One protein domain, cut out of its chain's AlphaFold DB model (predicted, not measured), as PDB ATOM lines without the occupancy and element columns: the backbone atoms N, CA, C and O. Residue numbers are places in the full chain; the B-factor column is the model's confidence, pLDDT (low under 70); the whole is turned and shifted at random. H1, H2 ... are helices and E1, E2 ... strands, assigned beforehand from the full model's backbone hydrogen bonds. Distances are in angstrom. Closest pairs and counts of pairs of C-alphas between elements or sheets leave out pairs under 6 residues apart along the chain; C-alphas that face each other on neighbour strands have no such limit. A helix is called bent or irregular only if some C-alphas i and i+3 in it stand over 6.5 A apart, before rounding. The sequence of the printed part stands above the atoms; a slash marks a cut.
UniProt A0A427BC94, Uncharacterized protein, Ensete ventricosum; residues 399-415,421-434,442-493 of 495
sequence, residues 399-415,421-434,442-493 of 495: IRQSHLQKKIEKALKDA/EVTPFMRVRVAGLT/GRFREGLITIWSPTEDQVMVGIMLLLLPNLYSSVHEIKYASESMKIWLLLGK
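AT A GLANCE: This is residues 399 to 415, 421 to 434 and 442 to 493 of the 495 residues of an uncharacterized protein of Ensete ventricosum (UniProt A0A427BC94). A loose assembly: a two-stranded antiparallel ribbon, E1 with E2, has two helices, H2 and H3, on one side of it, the chain folding back from the one into the other, while H1 stands free beyond one end of the ribbon and adds to the length. The printed part has 83 residues, with three named helices and two named strands in the order H1, E1, E2, H2, H3. The class is mixed, helices and strands. The whole is extended, with a radius of gyration of the C-alphas of 18.8 A and spans of 57 by 28 by 26 A.

IN THESE COORDINATES: H1, residues 399 to 414, begins with C-alpha 399 at (31.259, -31.501, -1.256) and is 22.1 A long. E1, residues 425 to 431, is 19.8 A long, and E2, residues 446 to 452, is 20.0 A. H2, residues 456 to 470, is 22.3 A long and only just irregular: C-alphas 466 and 469 are 6.6 A apart. H3, residues 478 to 491, is 20.1 A long and ends with C-alpha 491 at (24.243, -25.204, 38.339).

HOW THE PARTS SIT: E1 and E2 are antiparallel neighbours at 159 degrees, with N 426 and O 451 2.8 A apart and N 430 and O 447 2.9 A apart, both within hydrogen-bond range. The closest C-alphas of E1 and H2, those of Met 426 and Val 459, are 7.8 A apart. H2 and H3 are near each other, with 5 pairs of C-alphas within 10 A. H3 is apart from E1 and E2. H1 is apart from E2, H2 and H3. In H1 and H3 every O i to N i+4 pair is within hydrogen-bond range; in H2, 9 of 11 are.

THE WHOLE: The two C-alphas farthest apart, those of Asp 414 and Gly 442, are 57.8 A apart. Residues 416 to 420 are not printed, with 16.2 A between C-alphas 415 and 421, nor are residues 435 to 441, with 8.8 A between C-alphas 434 and 442. Of the links printed whole, E2 to H2 is tight and H2 to H3 is short. Residues 470 to 477 stand free. Mean pLDDT of the printed part is 79.7; residues 469 to 493 are under 70.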
ATOM      1  N   ILE A 399      31.293 -30.241  -0.491       96.50
ATOM      2  CA  ILE A 399      31.259 -31.501  -1.256       96.50
ATOM      3  C   ILE A 399      32.592 -32.253  -1.136       96.50
ATOM      4  O   ILE A 399      32.605 -33.464  -0.895       96.50
ATOM      5  N   ARG A 400      33.729 -31.556  -1.285       95.75
ATOM      6  CA  ARG A 400      35.065 -32.165  -1.179       95.75
ATOM      7  C   ARG A 400      35.321 -32.731   0.221       95.75
ATOM      8  O   ARG A 400      35.864 -33.830   0.328       95.75
ATOM      9  N   GLN A 401      34.919 -32.018   1.272       95.19
ATOM     10  CA  GLN A 401      35.058 -32.449   2.664       95.19
ATOM     11  C   GLN A 401      34.172 -33.664   2.968       95.19
ATOM     12  O   GLN A 401      34.675 -34.665   3.481       95.19
ATOM     13  N   SER A 402      32.898 -33.633   2.567       96.88
ATOM     14  CA  SER A 402      31.969 -34.760   2.714       96.88
ATOM     15  C   SER A 402      32.458 -36.009   1.964       96.88
ATOM     16  O   SER A 402      32.466 -37.116   2.507       96.88
ATOM     17  N   HIS A 403      32.967 -35.847   0.736       97.00
ATOM     18  CA  HIS A 403      33.545 -36.947  -0.038       97.00
ATOM     19  C   HIS A 403      34.813 -37.531   0.611       97.00
ATOM     20  O   HIS A 403      35.018 -38.746   0.562       97.00
ATOM     21  N   LEU A 404      35.646 -36.695   1.245       95.94
ATOM     22  CA  LEU A 404      36.817 -37.145   2.003       95.94
ATOM     23  C   LEU A 404      36.398 -37.947   3.245       95.94
ATOM     24  O   LEU A 404      36.873 -39.065   3.433       95.94
ATOM     25  N   GLN A 405      35.466 -37.419   4.046       93.19
ATOM     26  CA  GLN A 405      34.918 -38.095   5.229       93.19
ATOM     27  C   GLN A 405      34.326 -39.462   4.861       93.19
ATOM     28  O   GLN A 405      34.696 -40.472   5.453       93.19
ATOM     29  N   LYS A 406      33.495 -39.520   3.813       96.25
ATOM     30  CA  LYS A 406      32.871 -40.761   3.329       96.25
ATOM     31  C   LYS A 406      33.883 -41.778   2.782       96.25
ATOM     32  O   LYS A 406      33.667 -42.983   2.899       96.25
ATOM     33  N   LYS A 407      35.003 -41.321   2.206       96.38
ATOM     34  CA  LYS A 407      36.131 -42.192   1.826       96.38
ATOM     35  C   LYS A 407      36.852 -42.763   3.047       96.38
ATOM     36  O   LYS A 407      37.152 -43.953   3.044       96.38
ATOM     37  N   ILE A 408      37.097 -41.950   4.074       92.94
ATOM     38  CA  ILE A 408      37.734 -42.381   5.327       92.94
ATOM     39  C   ILE A 408      36.841 -43.391   6.060       92.94
ATOM     40  O   ILE A 408      37.310 -44.466   6.420       92.94
ATOM     41  N   GLU A 409      35.545 -43.100   6.203       90.88
ATOM     42  CA  GLU A 409      34.555 -44.008   6.797       90.88
ATOM     43  C   GLU A 409      34.513 -45.356   6.059       90.88
ATOM     44  O   GLU A 409      34.596 -46.414   6.689       90.88
ATOM     45  N   LYS A 410      34.460 -45.336   4.717       94.88
ATOM     46  CA  LYS A 410      34.494 -46.563   3.913       94.88
ATOM     47  C   LYS A 410      35.802 -47.332   4.114       94.88
ATOM     48  O   LYS A 410      35.744 -48.533   4.329       94.88
ATOM     49  N   ALA A 411      36.956 -46.666   4.084       94.25
ATOM     50  CA  ALA A 411      38.255 -47.319   4.251       94.25
ATOM     51  C   ALA A 411      38.414 -47.964   5.639       94.25
ATOM     52  O   ALA A 411      38.905 -49.086   5.735       94.25
ATOM     53  N   LEU A 412      37.943 -47.305   6.704       89.81
ATOM     54  CA  LEU A 412      37.910 -47.876   8.056       89.81
ATOM     55  C   LEU A 412      37.003 -49.115   8.118       89.81
ATOM     56  O   LEU A 412      37.404 -50.154   8.642       89.81
ATOM     57  N   LYS A 413      35.810 -49.035   7.517       91.50
ATOM     58  CA  LYS A 413      34.849 -50.145   7.455       91.50
ATOM     59  C   LYS A 413      35.368 -51.334   6.639       91.50
ATOM     60  O   LYS A 413      35.255 -52.468   7.097       91.50
ATOM     61  N   ASP A 414      35.955 -51.081   5.470       94.69
ATOM     62  CA  ASP A 414      36.564 -52.099   4.604       94.69
ATOM     63  C   ASP A 414      37.761 -52.782   5.301       94.69
ATOM     64  O   ASP A 414      37.956 -53.985   5.151       94.69
ATOM     65  N   ALA A 415      38.537 -52.040   6.102       93.75
ATOM     66  CA  ALA A 415      39.674 -52.556   6.870       93.75
ATOM     67  C   ALA A 415      39.282 -53.346   8.138       93.75
ATOM     68  O   ALA A 415      40.157 -53.731   8.914       93.75
ATOM     69  N   GLU A 421      35.965 -46.665  19.944       80.62
ATOM     70  CA  GLU A 421      35.328 -45.876  20.993       80.62
ATOM     71  C   GLU A 421      36.352 -44.905  21.603       80.62
ATOM     72  O   GLU A 421      37.003 -45.175  22.609       80.62
ATOM     73  N   VAL A 422      36.572 -43.784  20.912       85.31
ATOM     74  CA  VAL A 422      37.494 -42.726  21.333       85.31
ATOM     75  C   VAL A 422      36.723 -41.718  22.174       85.31
ATOM     76  O   VAL A 422      36.053 -40.837  21.640       85.31
ATOM     77  N   THR A 423      36.832 -41.832  23.496       92.81
ATOM     78  CA  THR A 423      36.286 -40.843  24.433       92.81
ATOM     79  C   THR A 423      37.019 -39.502  24.262       92.81
ATOM     80  O   THR A 423      38.228 -39.444  24.511       92.81
ATOM     81  N   PRO A 424      36.347 -38.411  23.846       93.56
ATOM     82  CA  PRO A 424      36.990 -37.108  23.737       93.56
ATOM     83  C   PRO A 424      37.265 -36.523  25.128       93.56
ATOM     84  O   PRO A 424      36.557 -36.810  26.093       93.56
ATOM     85  N   PHE A 425      38.273 -35.658  25.236       95.06
ATOM     86  CA  PHE A 425      38.551 -34.911  26.462       95.06
ATOM     87  C   PHE A 425      39.032 -33.488  26.162       95.06
ATOM     88  O   PHE A 425      39.660 -33.225  25.139       95.06
ATOM     89  N   MET A 426      38.773 -32.573  27.095       94.69
ATOM     90  CA  MET A 426      39.233 -31.185  27.073       94.69
ATOM     91  C   MET A 426      40.172 -30.933  28.257       94.69
ATOM     92  O   MET A 426      39.909 -31.381  29.371       94.69
ATOM     93  N   ARG A 427      41.276 -30.210  28.032       94.94
ATOM     94  CA  ARG A 427      42.251 -29.838  29.073       94.94
ATOM     95  C   ARG A 427      42.261 -28.326  29.261       94.94
ATOM     96  O   ARG A 427      42.619 -27.597  28.343       94.94
ATOM     97  N   VAL A 428      41.910 -27.868  30.460       94.50
ATOM     98  CA  VAL A 428      41.812 -26.449  30.823       94.50
ATOM     99  C   VAL A 428      42.888 -26.123  31.857       94.50
ATOM    100  O   VAL A 428      42.937 -26.739  32.923       94.50
ATOM    101  N   ARG A 429      43.762 -25.154  31.559       93.12
ATOM    102  CA  ARG A 429      44.656 -24.566  32.569       93.12
ATOM    103  C   ARG A 429      43.858 -23.587  33.425       93.12
ATOM    104  O   ARG A 429      43.116 -22.771  32.888       93.12
ATOM    105  N   VAL A 430      44.028 -23.650  34.740       92.44
ATOM    106  CA  VAL A 430      43.353 -22.770  35.704       92.44
ATOM    107  C   VAL A 430      44.368 -22.158  36.662       92.44
ATOM    108  O   VAL A 430      45.296 -22.832  37.096       92.44
ATOM    109  N   ALA A 431      44.181 -20.891  37.024       91.31
ATOM    110  CA  ALA A 431      44.957 -20.229  38.070       91.31
ATOM    111  C   ALA A 431      44.082 -20.033  39.313       91.31
ATOM    112  O   ALA A 431      42.940 -19.581  39.215       91.31
ATOM    113  N   GLY A 432      44.608 -20.370  40.494       87.38
ATOM    114  CA  GLY A 432      43.897 -20.170  41.756       87.38
ATOM    115  C   GLY A 432      43.594 -18.692  42.019       87.38
ATOM    116  O   GLY A 432      44.508 -17.869  42.062       87.38
ATOM    117  N   LEU A 433      42.315 -18.363  42.236       82.44
ATOM    118  CA  LEU A 433      41.861 -17.000  42.532       82.44
ATOM    119  C   LEU A 433      42.466 -16.494  43.852       82.44
ATOM    120  O   LEU A 433      42.038 -16.880  44.941       82.44
ATOM    121  N   THR A 434      43.449 -15.599  43.773       78.56
ATOM    122  CA  THR A 434      44.043 -14.963  44.956       78.56
ATOM    123  C   THR A 434      43.076 -13.955  45.572       78.56
ATOM    124  O   THR A 434      42.718 -12.962  44.933       78.56
ATOM    125  N   GLY A 442      52.376 -15.298  47.965       72.94
ATOM    126  CA  GLY A 442      52.348 -16.644  47.402       72.94
ATOM    127  C   GLY A 442      52.460 -16.592  45.880       72.94
ATOM    128  O   GLY A 442      51.839 -15.742  45.245       72.94
ATOM    129  N   ARG A 443      53.227 -17.514  45.286       77.81
ATOM    130  CA  ARG A 443      53.152 -17.767  43.840       77.81
ATOM    131  C   ARG A 443      51.746 -18.278  43.509       77.81
ATOM    132  O   ARG A 443      51.179 -19.042  44.296       77.81
ATOM    133  N   PHE A 444      51.196 -17.875  42.365       76.75
ATOM    134  CA  PHE A 444      49.922 -18.408  41.887       76.75
ATOM    135  C   PHE A 444      50.019 -19.932  41.768       76.75
ATOM    136  O   PHE A 444      50.989 -20.459  41.225       76.75
ATOM    137  N   ARG A 445      49.023 -20.648  42.299       83.94
ATOM    138  CA  ARG A 445      48.885 -22.082  42.041       83.94
ATOM    139  C   ARG A 445      48.168 -22.244  40.711       83.94
ATOM    140  O   ARG A 445      46.946 -22.109  40.648       83.94
ATOM    141  N   GLU A 446      48.944 -22.480  39.665       92.56
ATOM    142  CA  GLU A 446      48.427 -23.004  38.408       92.56
ATOM    143  C   GLU A 446      48.083 -24.487  38.574       92.56
ATOM    144  O   GLU A 446      48.768 -25.234  39.276       92.56
ATOM    145  N   GLY A 447      46.993 -24.899  37.942       93.19
ATOM    146  CA  GLY A 447      46.493 -26.262  37.919       93.19
ATOM    147  C   GLY A 447      45.950 -26.614  36.540       93.19
ATOM    148  O   GLY A 447      45.775 -25.759  35.668       93.19
ATOM    149  N   LEU A 448      45.678 -27.898  36.342       95.31
ATOM    150  CA  LEU A 448      45.191 -28.445  35.085       95.31
ATOM    151  C   LEU A 448      43.958 -29.301  35.371       95.31
ATOM    152  O   LEU A 448      44.045 -30.273  36.115       95.31
ATOM    153  N   ILE A 449      42.829 -28.946  34.765       95.25
ATOM    154  CA  ILE A 449      41.593 -29.726  34.821       95.25
ATOM    155  C   ILE A 449      41.458 -30.488  33.501       95.25
ATOM    156  O   ILE A 449      41.583 -29.895  32.428       95.25
ATOM    157  N   THR A 450      41.180 -31.788  33.578       96.44
ATOM    158  CA  THR A 450      40.813 -32.615  32.420       96.44
ATOM    159  C   THR A 450      39.337 -32.980  32.537       96.44
ATOM    160  O   THR A 450      38.922 -33.547  33.544       96.44
ATOM    161  N   ILE A 451      38.554 -32.646  31.515       95.69
ATOM    162  CA  ILE A 451      37.122 -32.938  31.410       95.69
ATOM    163  C   ILE A 451      36.956 -34.011  30.336       95.69
ATOM    164  O   ILE A 451      37.291 -33.772  29.177       95.69
ATOM    165  N   TRP A 452      36.467 -35.187  30.719       96.50
ATOM    166  CA  TRP A 452      36.149 -36.283  29.798       96.50
ATOM    167  C   TRP A 452      34.720 -36.130  29.275       96.50
ATOM    168  O   TRP A 452      33.845 -35.705  30.025       96.50
ATOM    169  N   SER A 453      34.495 -36.463  28.001       95.62
ATOM    170  CA  SER A 453      33.217 -36.279  27.297       95.62
ATOM    171  C   SER A 453      32.585 -34.889  27.521       95.62
ATOM    172  O   SER A 453      31.450 -34.806  27.995       95.62
ATOM    173  N   PRO A 454      33.310 -33.788  27.227       95.75
ATOM    174  CA  PRO A 454      32.802 -32.436  27.446       95.75
ATOM    175  C   PRO A 454      31.539 -32.182  26.612       95.75
ATOM    176  O   PRO A 454      31.473 -32.572  25.445       95.75
ATOM    177  N   THR A 455      30.546 -31.509  27.196       95.69
ATOM    178  CA  THR A 455      29.321 -31.139  26.464       95.69
ATOM    179  C   THR A 455      29.592 -30.022  25.457       95.69
ATOM    180  O   THR A 455      30.557 -29.269  25.596       95.69
ATOM    181  N   GLU A 456      28.718 -29.870  24.460       93.69
ATOM    182  CA  GLU A 456      28.826 -28.798  23.461       93.69
ATOM    183  C   GLU A 456      28.865 -27.404  24.116       93.69
ATOM    184  O   GLU A 456      29.722 -26.596  23.769       93.69
ATOM    185  N   ASP A 457      28.066 -27.174  25.168       93.44
ATOM    186  CA  ASP A 457      28.129 -25.957  25.996       93.44
ATOM    187  C   ASP A 457      29.521 -25.727  26.611       93.44
ATOM    188  O   ASP A 457      30.039 -24.611  26.604       93.44
ATOM    189  N   GLN A 458      30.150 -26.779  27.149       89.88
ATOM    190  CA  GLN A 458      31.473 -26.691  27.778       89.88
ATOM    191  C   GLN A 458      32.569 -26.425  26.741       89.88
ATOM    192  O   GLN A 458      33.480 -25.637  27.002       89.88
ATOM    193  N   VAL A 459      32.470 -27.044  25.560       92.12
ATOM    194  CA  VAL A 459      33.369 -26.791  24.426       92.12
ATOM    195  C   VAL A 459      33.196 -25.356  23.921       92.12
ATOM    196  O   VAL A 459      34.190 -24.653  23.756       92.12
ATOM    197  N   MET A 460      31.957 -24.882  23.759       92.31
ATOM    198  CA  MET A 460      31.649 -23.507  23.358       92.31
ATOM    199  C   MET A 460      32.181 -22.484  24.370       92.31
ATOM    200  O   MET A 460      32.837 -21.525  23.970       92.31
ATOM    201  N   VAL A 461      31.983 -22.702  25.676       90.81
ATOM    202  CA  VAL A 461      32.554 -21.853  26.740       90.81
ATOM    203  C   VAL A 461      34.086 -21.857  26.693       90.81
ATOM    204  O   VAL A 461      34.702 -20.797  26.804       90.81
ATOM    205  N   GLY A 462      34.711 -23.019  26.474       87.31
ATOM    206  CA  GLY A 462      36.161 -23.139  26.301       87.31
ATOM    207  C   GLY A 462      36.682 -22.348  25.097       87.31
ATOM    208  O   GLY A 462      37.648 -21.597  25.228       87.31
ATOM    209  N   ILE A 463      36.015 -22.452  23.945       87.88
ATOM    210  CA  ILE A 463      36.340 -21.690  22.729       87.88
ATOM    211  C   ILE A 463      36.146 -20.188  22.966       87.88
ATOM    212  O   ILE A 463      37.026 -19.397  22.628       87.88
ATOM    213  N   MET A 464      35.043 -19.773  23.596       88.50
ATOM    214  CA  MET A 464      34.777 -18.355  23.840       88.50
ATOM    215  C   MET A 464      35.835 -17.737  24.767       88.50
ATOM    216  O   MET A 464      36.341 -16.656  24.478       88.50
ATOM    217  N   LEU A 465      36.260 -18.452  25.816       83.56
ATOM    218  CA  LEU A 465      37.355 -18.028  26.702       83.56
ATOM    219  C   LEU A 465      38.723 -17.920  26.004       83.56
ATOM    220  O   LEU A 465      39.577 -17.179  26.485       83.56
ATOM    221  N   LEU A 466      38.935 -18.614  24.881       81.56
ATOM    222  CA  LEU A 466      40.145 -18.490  24.059       81.56
ATOM    223  C   LEU A 466      40.074 -17.327  23.052       81.56
ATOM    224  O   LEU A 466      41.117 -16.809  22.661       81.56
ATOM    225  N   LEU A 467      38.872 -16.900  22.647       82.06
ATOM    226  CA  LEU A 467      38.666 -15.815  21.675       82.06
ATOM    227  C   LEU A 467      38.483 -14.434  22.333       82.06
ATOM    228  O   LEU A 467      38.986 -13.433  21.821       82.06
ATOM    229  N   LEU A 468      37.815 -14.373  23.491       77.31
ATOM    230  CA  LEU A 468      37.556 -13.137  24.245       77.31
ATOM    231  C   LEU A 468      38.805 -12.293  24.601       77.31
ATOM    232  O   LEU A 468      38.678 -11.066  24.556       77.31
ATOM    233  N   PRO A 469      39.999 -12.859  24.901       65.19
ATOM    234  CA  PRO A 469      41.197 -12.069  25.215       65.19
ATOM    235  C   PRO A 469      41.637 -11.108  24.101       65.19
ATOM    236  O   PRO A 469      42.263 -10.093  24.393       65.19
ATOM    237  N   ASN A 470      41.285 -11.398  22.844       56.84
ATOM    238  CA  ASN A 470      41.606 -10.553  21.689       56.84
ATOM    239  C   ASN A 470      40.547  -9.469  21.408       56.84
ATOM    240  O   ASN A 470      40.767  -8.618  20.551       56.84
ATOM    241  N   LEU A 471      39.399  -9.507  22.096       54.72
ATOM    242  CA  LEU A 471      38.259  -8.607  21.872       54.72
ATOM    243  C   LEU A 471      38.019  -7.648  23.050       54.72
ATOM    244  O   LEU A 471      37.666  -6.493  22.834       54.72
ATOM    245  N   TYR A 472      38.247  -8.091  24.291       53.75
ATOM    246  CA  TYR A 472      37.926  -7.315  25.495       53.75
ATOM    247  C   TYR A 472      39.173  -6.825  26.237       53.75
ATOM    248  O   TYR A 472      39.560  -7.355  27.277       53.75
ATOM    249  N   SER A 473      39.755  -5.722  25.753       53.62
ATOM    250  CA  SER A 473      40.798  -4.987  26.491       53.62
ATOM    251  C   SER A 473      40.246  -4.156  27.671       53.62
ATOM    252  O   SER A 473      41.023  -3.537  28.403       53.62
ATOM    253  N   SER A 474      38.921  -4.120  27.874       51.00
ATOM    254  CA  SER A 474      38.268  -3.422  28.988       51.00
ATOM    255  C   SER A 474      38.160  -4.320  30.225       51.00
ATOM    256  O   SER A 474      37.351  -5.245  30.296       51.00
ATOM    257  N   VAL A 475      38.961  -4.013  31.249       52.69
ATOM    258  CA  VAL A 475      39.087  -4.804  32.491       52.69
ATOM    259  C   VAL A 475      37.775  -4.895  33.296       52.69
ATOM    260  O   VAL A 475      37.635  -5.762  34.160       52.69
ATOM    261  N   HIS A 476      36.797  -4.020  33.038       48.53
ATOM    262  CA  HIS A 476      35.584  -3.915  33.855       48.53
ATOM    263  C   HIS A 476      34.518  -4.988  33.556       48.53
ATOM    264  O   HIS A 476      33.854  -5.447  34.487       48.53
ATOM    265  N   GLU A 477      34.372  -5.435  32.305       52.34
ATOM    266  CA  GLU A 477      33.308  -6.378  31.903       52.34
ATOM    267  C   GLU A 477      33.657  -7.848  32.169       52.34
ATOM    268  O   GLU A 477      32.783  -8.640  32.525       52.34
ATOM    269  N   ILE A 478      34.947  -8.204  32.122       53.88
ATOM    270  CA  ILE A 478      35.457  -9.554  32.448       53.88
ATOM    271  C   ILE A 478      34.975 -10.007  33.842       53.88
ATOM    272  O   ILE A 478      34.708 -11.188  34.080       53.88
ATOM    273  N   LYS A 479      34.791  -9.053  34.765       52.47
ATOM    274  CA  LYS A 479      34.255  -9.294  36.108       52.47
ATOM    275  C   LYS A 479      32.812  -9.823  36.093       52.47
ATOM    276  O   LYS A 479      32.486 -10.658  36.930       52.47
ATOM    277  N   TYR A 480      31.966  -9.378  35.163       53.91
ATOM    278  CA  TYR A 480      30.586  -9.861  35.033       53.91
ATOM    279  C   TYR A 480      30.548 -11.285  34.465       53.91
ATOM    280  O   TYR A 480      29.906 -12.158  35.047       53.91
ATOM    281  N   ALA A 481      31.315 -11.549  33.401       55.59
ATOM    282  CA  ALA A 481      31.447 -12.890  32.825       55.59
ATOM    283  C   ALA A 481      31.939 -13.925  33.861       55.59
ATOM    284  O   ALA A 481      31.400 -15.029  33.936       55.59
ATOM    285  N   SER A 482      32.897 -13.539  34.715       54.88
ATOM    286  CA  SER A 482      33.388 -14.350  35.843       54.88
ATOM    287  C   SER A 482      32.274 -14.802  36.797       54.88
ATOM    288  O   SER A 482      32.193 -15.986  37.123       54.88
ATOM    289  N   GLU A 483      31.402 -13.896  37.254       53.06
ATOM    290  CA  GLU A 483      30.335 -14.273  38.194       53.06
ATOM    291  C   GLU A 483      29.252 -15.130  37.518       53.06
ATOM    292  O   GLU A 483      28.824 -16.132  38.095       53.06
ATOM    293  N   SER A 484      28.890 -14.827  36.266       55.75
ATOM    294  CA  SER A 484      27.985 -15.670  35.468       55.75
ATOM    295  C   SER A 484      28.522 -17.098  35.299       55.75
ATOM    296  O   SER A 484      27.773 -18.062  35.466       55.75
ATOM    297  N   MET A 485      29.826 -17.264  35.045       58.50
ATOM    298  CA  MET A 485      30.449 -18.589  34.920       58.50
ATOM    299  C   MET A 485      30.515 -19.358  36.244       58.50
ATOM    300  O   MET A 485      30.338 -20.575  36.232       58.50
ATOM    301  N   LYS A 486      30.700 -18.692  37.395       57.72
ATOM    302  CA  LYS A 486      30.582 -19.363  38.707       57.72
ATOM    303  C   LYS A 486      29.183 -19.932  38.916       57.72
ATOM    304  O   LYS A 486      29.055 -21.072  39.352       57.72
ATOM    305  N   ILE A 487      28.147 -19.156  38.591       56.97
ATOM    306  CA  ILE A 487      26.751 -19.596  38.697       56.97
ATOM    307  C   ILE A 487      26.513 -20.805  37.780       56.97
ATOM    308  O   ILE A 487      25.972 -21.812  38.232       56.97
ATOM    309  N   TRP A 488      26.995 -20.764  36.534       54.25
ATOM    310  CA  TRP A 488      26.845 -21.874  35.585       54.25
ATOM    311  C   TRP A 488      27.586 -23.152  36.015       54.25
ATOM    312  O   TRP A 488      27.007 -24.236  35.977       54.25
ATOM    313  N   LEU A 489      28.828 -23.042  36.505       57.47
ATOM    314  CA  LEU A 489      29.607 -24.181  37.018       57.47
ATOM    315  C   LEU A 489      29.021 -24.791  38.303       57.47
ATOM    316  O   LEU A 489      29.235 -25.973  38.569       57.47
ATOM    317  N   LEU A 490      28.274 -24.014  39.095       52.91
ATOM    318  CA  LEU A 490      27.536 -24.518  40.258       52.91
ATOM    319  C   LEU A 490      26.200 -25.169  39.861       52.91
ATOM    320  O   LEU A 490      25.826 -26.183  40.447       52.91
ATOM    321  N   LEU A 491      25.499 -24.638  38.852       48.12
ATOM    322  CA  LEU A 491      24.243 -25.204  38.339       48.12
ATOM    323  C   LEU A 491      24.458 -26.498  37.543       48.12
ATOM    324  O   LEU A 491      23.718 -27.462  37.737       48.12
ATOM    325  N   GLY A 492      25.503 -26.564  36.712       45.84
ATOM    326  CA  GLY A 492      25.885 -27.772  35.970       45.84
ATOM    327  C   GLY A 492      26.304 -28.948  36.861       45.84
ATOM    328  O   GLY A 492      26.424 -30.067  36.377       45.84
ATOM    329  N   LYS A 493      26.489 -28.708  38.165       48.06
ATOM    330  CA  LYS A 493      26.806 -29.713  39.189       48.06
ATOM    331  C   LYS A 493      25.569 -30.270  39.913       48.06
ATOM    332  O   LYS A 493      25.714 -30.919  40.946       48.06
TER     333      LYS A 493